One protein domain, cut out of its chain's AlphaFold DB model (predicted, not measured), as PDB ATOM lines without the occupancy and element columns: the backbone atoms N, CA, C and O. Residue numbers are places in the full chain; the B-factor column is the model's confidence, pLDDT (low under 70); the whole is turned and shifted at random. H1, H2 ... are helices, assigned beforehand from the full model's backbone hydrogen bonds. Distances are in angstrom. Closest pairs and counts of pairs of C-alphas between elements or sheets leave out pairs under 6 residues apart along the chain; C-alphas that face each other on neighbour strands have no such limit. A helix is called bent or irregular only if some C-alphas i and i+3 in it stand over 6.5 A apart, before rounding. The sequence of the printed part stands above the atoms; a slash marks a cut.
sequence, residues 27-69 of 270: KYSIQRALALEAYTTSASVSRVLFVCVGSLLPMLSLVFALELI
ATOM      1  N   LYS A  27      37.883 -15.269   3.104       40.38
ATOM      2  CA  LYS A  27      37.009 -16.243   3.750       40.38
ATOM      3  C   LYS A  27      36.180 -15.404   4.714       40.38
ATOM      4  O   LYS A  27      36.706 -15.041   5.760       40.38
ATOM      5  N   TYR A  28      34.931 -15.066   4.367       51.53
ATOM      6  CA  TYR A  28      33.961 -14.622   5.372       51.53
ATOM      7  C   TYR A  28      34.182 -15.514   6.583       51.53
ATOM      8  O   TYR A  28      34.200 -16.741   6.408       51.53
ATOM      9  N   SER A  29      34.452 -14.926   7.756       58.09
ATOM     10  CA  SER A  29      34.672 -15.727   8.957       58.09
ATOM     11  C   SER A  29      33.587 -16.799   8.994       58.09
ATOM     12  O   SER A  29      32.406 -16.477   8.826       58.09
ATOM     13  N   ILE A  30      33.972 -18.075   9.124       63.94
ATOM     14  CA  ILE A  30      33.024 -19.206   9.109       63.94
ATOM     15  C   ILE A  30      31.871 -18.918  10.080       63.94
ATOM     16  O   ILE A  30      30.721 -19.228   9.799       63.94
ATOM     17  N   GLN A  31      32.167 -18.210  11.170       66.69
ATOM     18  CA  GLN A  31      31.198 -17.732  12.146       66.69
ATOM     19  C   GLN A  31      30.140 -16.786  11.554       66.69
ATOM     20  O   GLN A  31      28.970 -16.936  11.881       66.69
ATOM     21  N   ARG A  32      30.498 -15.843  10.671       65.25
ATOM     22  CA  ARG A  32      29.538 -14.949   9.994       65.25
ATOM     23  C   ARG A  32      28.697 -15.690   8.964       65.25
ATOM     24  O   ARG A  32      27.506 -15.418   8.875       65.25
ATOM     25  N   ALA A  33      29.293 -16.620   8.217       68.50
ATOM     26  CA  ALA A  33      28.556 -17.445   7.258       68.50
ATOM     27  C   ALA A  33      27.534 -18.345   7.973       68.50
ATOM     28  O   ALA A  33      26.363 -18.346   7.607       68.50
ATOM     29  N   LEU A  34      27.953 -19.007   9.055       75.38
ATOM     30  CA  LEU A  34      27.078 -19.812   9.907       75.38
ATOM     31  C   LEU A  34      26.022 -18.962  10.627       75.38
ATOM     32  O   LEU A  34      24.880 -19.387  10.750       75.38
ATOM     33  N   ALA A  35      26.366 -17.754  11.086       74.31
ATOM     34  CA  ALA A  35      25.403 -16.843  11.703       74.31
ATOM     35  C   ALA A  35      24.374 -16.321  10.692       74.31
ATOM     36  O   ALA A  35      23.200 -16.187  11.034       74.31
ATOM     37  N   LEU A  36      24.796 -16.048   9.453       74.56
ATOM     38  CA  LEU A  36      23.902 -15.642   8.375       74.56
ATOM     39  C   LEU A  36      22.969 -16.787   7.984       74.56
ATOM     40  O   LEU A  36      21.776 -16.544   7.870       74.56
ATOM     41  N   GLU A  37      23.490 -18.008   7.840       76.75
ATOM     42  CA  GLU A  37      22.703 -19.216   7.569       76.75
ATOM     43  C   GLU A  37      21.695 -19.484   8.693       76.75
ATOM     44  O   GLU A  37      20.498 -19.594   8.443       76.75
ATOM     45  N   ALA A  38      22.138 -19.468   9.952       80.00
ATOM     46  CA  ALA A  38      21.247 -19.604  11.103       80.00
ATOM     47  C   ALA A  38      20.167 -18.506  11.130       80.00
ATOM     48  O   ALA A  38      19.014 -18.764  11.486       80.00
ATOM     49  N   TYR A  39      20.514 -17.280  10.729       77.69
ATOM     50  CA  TYR A  39      19.574 -16.170  10.628       77.69
ATOM     51  C   TYR A  39      18.571 -16.365   9.488       77.69
ATOM     52  O   TYR A  39      17.378 -16.222   9.727       77.69
ATOM     53  N   THR A  40      18.991 -16.723   8.273       74.69
ATOM     54  CA  THR A  40      18.073 -16.935   7.140       74.69
ATOM     55  C   THR A  40      17.200 -18.172   7.306       74.69
ATOM     56  O   THR A  40      16.062 -18.155   6.844       74.69
ATOM     57  N   THR A  41      17.672 -19.215   7.991       78.56
ATOM     58  CA  THR A  41      16.865 -20.410   8.289       78.56
ATOM     59  C   THR A  41      15.812 -20.153   9.371       78.56
ATOM     60  O   THR A  41      14.744 -20.757   9.339       78.56
ATOM     61  N   SER A  42      16.083 -19.258  10.328       80.06
ATOM     62  CA  SER A  42      15.163 -18.952  11.439       80.06
ATOM     63  C   SER A  42      14.300 -17.703  11.225       80.06
ATOM     64  O   SER A  42      13.265 -17.548  11.877       80.06
ATOM     65  N   ALA A  43      14.702 -16.788  10.340       77.25
ATOM     66  CA  ALA A  43      13.994 -15.541  10.086       77.25
ATOM     67  C   ALA A  43      12.896 -15.705   9.030       77.25
ATOM     68  O   ALA A  43      13.076 -16.330   7.989       77.25
ATOM     69  N   SER A  44      11.757 -15.051   9.260       84.88
ATOM     70  CA  SER A  44      10.727 -14.913   8.236       84.88
ATOM     71  C   SER A  44      11.214 -14.026   7.085       84.88
ATOM     72  O   SER A  44      11.947 -13.054   7.289       84.88
ATOM     73  N   VAL A  45      10.725 -14.294   5.871       79.69
ATOM     74  CA  VAL A  45      11.000 -13.466   4.680       79.69
ATOM     75  C   VAL A  45      10.645 -11.992   4.925       79.69
ATOM     76  O   VAL A  45      11.362 -11.100   4.481       79.69
ATOM     77  N   SER A  46       9.595 -11.720   5.710       76.19
ATOM     78  CA  SER A  46       9.212 -10.362   6.114       76.19
ATOM     79  C   SER A  46      10.269  -9.662   6.970       76.19
ATOM     80  O   SER A  46      10.531  -8.481   6.762       76.19
ATOM     81  N   ARG A  47      10.915 -10.375   7.902       82.31
ATOM     82  CA  ARG A  47      11.987  -9.830   8.745       82.31
ATOM     83  C   ARG A  47      13.237  -9.543   7.919       82.31
ATOM     84  O   ARG A  47      13.863  -8.509   8.119       82.31
ATOM     85  N   VAL A  48      13.579 -10.422   6.976       80.62
ATOM     86  CA  VAL A  48      14.707 -10.206   6.056       80.62
ATOM     87  C   VAL A  48      14.451  -8.985   5.171       80.62
ATOM     88  O   VAL A  48      15.290  -8.090   5.119       80.62
ATOM     89  N   LEU A  49      13.266  -8.890   4.557       79.62
ATOM     90  CA  LEU A  49      12.866  -7.724   3.766       79.62
ATOM     91  C   LEU A  49      12.886  -6.439   4.596       79.62
ATOM     92  O   LEU A  49      13.420  -5.436   4.137       79.62
ATOM     93  N   PHE A  50      12.361  -6.468   5.823       81.56
ATOM     94  CA  PHE A  50      12.373  -5.307   6.710       81.56
ATOM     95  C   PHE A  50      13.795  -4.861   7.060       81.56
ATOM     96  O   PHE A  50      14.057  -3.664   7.082       81.56
ATOM     97  N   VAL A  51      14.726  -5.792   7.284       77.94
ATOM     98  CA  VAL A  51      16.132  -5.456   7.549       77.94
ATOM     99  C   VAL A  51      16.802  -4.857   6.313       77.94
ATOM    100  O   VAL A  51      17.435  -3.815   6.435       77.94
ATOM    101  N   CYS A  52      16.624  -5.446   5.129       71.69
ATOM    102  CA  CYS A  52      17.220  -4.927   3.891       71.69
ATOM    103  C   CYS A  52      16.640  -3.567   3.477       71.69
ATOM    104  O   CYS A  52      17.362  -2.673   3.047       71.69
ATOM    105  N   VAL A  53      15.324  -3.394   3.599       75.81
ATOM    106  CA  VAL A  53      14.665  -2.119   3.300       75.81
ATOM    107  C   VAL A  53      15.018  -1.095   4.378       75.81
ATOM    108  O   VAL A  53      15.378   0.031   4.058       75.81
ATOM    109  N   GLY A  54      14.995  -1.491   5.650       73.25
ATOM    110  CA  GLY A  54      15.329  -0.640   6.789       73.25
ATOM    111  C   GLY A  54      16.786  -0.182   6.824       73.25
ATOM    112  O   GLY A  54      17.042   0.907   7.322       73.25
ATOM    113  N   SER A  55      17.733  -0.947   6.271       66.38
ATOM    114  CA  SER A  55      19.130  -0.512   6.142       66.38
ATOM    115  C   SER A  55      19.323   0.510   5.016       66.38
ATOM    116  O   SER A  55      20.102   1.446   5.164       66.38
ATOM    117  N   LEU A  56      18.580   0.381   3.910       66.94
ATOM    118  CA  LEU A  56      18.698   1.266   2.743       66.94
ATOM    119  C   LEU A  56      17.858   2.549   2.866       66.94
ATOM    120  O   LEU A  56      18.248   3.605   2.361       66.94
ATOM    121  N   LEU A  57      16.707   2.479   3.540       74.81
ATOM    122  CA  LEU A  57      15.760   3.590   3.663       74.81
ATOM    123  C   LEU A  57      16.347   4.860   4.297       74.81
ATOM    124  O   LEU A  57      16.078   5.931   3.750       74.81
ATOM    125  N   PRO A  58      17.125   4.817   5.399       74.56
ATOM    126  CA  PRO A  58      17.651   6.023   6.035       74.56
ATOM    127  C   PRO A  58      18.527   6.834   5.083       74.56
ATOM    128  O   PRO A  58      18.363   8.049   4.975       74.56
ATOM    129  N   MET A  59      19.401   6.153   4.334       69.81
ATOM    130  CA  MET A  59      20.257   6.807   3.353       69.81
ATOM    131  C   MET A  59      19.444   7.364   2.186       69.81
ATOM    132  O   MET A  59      19.621   8.521   1.819       69.81
ATOM    133  N   LEU A  60      18.522   6.580   1.618       73.50
ATOM    134  CA  LEU A  60      17.665   7.049   0.523       73.50
ATOM    135  C   LEU A  60      16.833   8.267   0.939       73.50
ATOM    136  O   LEU A  60      16.755   9.244   0.202       73.50
ATOM    137  N   SER A  61      16.262   8.239   2.141       79.94
ATOM    138  CA  SER A  61      15.462   9.342   2.680       79.94
ATOM    139  C   SER A  61      16.301  10.603   2.851       79.94
ATOM    140  O   SER A  61      15.864  11.682   2.457       79.94
ATOM    141  N   LEU A  62      17.523  10.471   3.380       79.19
ATOM    142  CA  LEU A  62      18.465  11.582   3.505       79.19
ATOM    143  C   LEU A  62      18.783  12.191   2.137       79.19
ATOM    144  O   LEU A  62      18.756  13.406   1.972       79.19
ATOM    145  N   VAL A  63      19.041  11.339   1.149       75.31
ATOM    146  CA  VAL A  63      19.333  11.742  -0.224       75.31
ATOM    147  C   VAL A  63      18.174  12.524  -0.838       75.31
ATOM    148  O   VAL A  63      18.382  13.632  -1.328       75.31
ATOM    149  N   PHE A  64      16.952  11.996  -0.764       79.88
ATOM    150  CA  PHE A  64      15.774  12.700  -1.267       79.88
ATOM    151  C   PHE A  64      15.537  14.014  -0.520       79.88
ATOM    152  O   PHE A  64      15.243  15.024  -1.151       79.88
ATOM    153  N   ALA A  65      15.722  14.037   0.801       84.56
ATOM    154  CA  ALA A  65      15.597  15.260   1.587       84.56
ATOM    155  C   ALA A  65      16.600  16.337   1.145       84.56
ATOM    156  O   ALA A  65      16.236  17.506   1.065       84.56
ATOM    157  N   LEU A  66      17.837  15.953   0.815       81.25
ATOM    158  CA  LEU A  66      18.839  16.876   0.278       81.25
ATOM    159  C   LEU A  66      18.497  17.358  -1.135       81.25
ATOM    160  O   LEU A  66      18.744  18.524  -1.438       81.25
ATOM    161  N   GLU A  67      17.911  16.503  -1.979       80.00
ATOM    162  CA  GLU A  67      17.452  16.885  -3.323       80.00
ATOM    163  C   GLU A  67      16.310  17.901  -3.302       80.00
ATOM    164  O   GLU A  67      16.230  18.760  -4.177       80.00
ATOM    165  N   LEU A  68      15.464  17.867  -2.271       85.38
ATOM    166  CA  LEU A  68      14.396  18.850  -2.089       85.38
ATOM    167  C   LEU A  68      14.914  20.246  -1.712       85.38
ATOM    168  O   LEU A  68      14.161  21.216  -1.806       85.38
ATOM    169  N   ILE A  69      16.175  20.377  -1.284       85.50
ATOM    170  CA  ILE A  69      16.772  21.673  -0.955       85.50
ATOM    171  C   ILE A  69      17.210  22.353  -2.259       85.50
ATOM    172  O   ILE A  69      18.144  21.864  -2.912       85.50
TER     173      ILE A  69
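This is residues 27 to 69 of the 270 residues of an uncharacterized protein of Phytophthora parasitica P1569 (UniProt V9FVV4). A long bent helix, H2, and a shorter one, H1, meet near their ends as an open, flat V, with the second arm of H2 turned away from H1. The printed part has 43 residues with two named helices, H1 then H2, and no named strand; the class is all helix. It is extended, with a radius of gyration of the C-alphas of 15.2 A and spans of 45 by 26 by 8 A.

H2, residues 45 to 67, was assigned as one helix by its hydrogen bonds but is bent: C-alphas 55 and 58 are 6.7 A apart. Arm H2a, residues 45 to 55, is 15.4 A long; arm H2b, residues 58 to 67, is 14.3 A long and ends at C-alpha 67 (17.452, 16.885, -3.323). H1, residues 30 to 42, is 18.0 A long and begins at C-alpha 30 (33.024, -19.206, 9.109).

H2a and H2b stand at a steep tilt of 44 degrees. H1 and H2a are close but not clearly touching; their closest C-alphas, of Thr 40 and Val 48, are 7.6 A apart. They run opposite ways at a steep tilt of 56 degrees. H1 and H2b are apart. In H1, H2a and H2b every O i to N i+4 pair is within hydrogen-bond range.

The two C-alphas farthest apart, of Ile 30 and Ile 69, are 45.1 A apart. The printed part has no cut, and the link from H1 to H2 is tight. Mean pLDDT of the printed part is 74.5; residues 27 to 33, 55 to 56 and 59 are under 70.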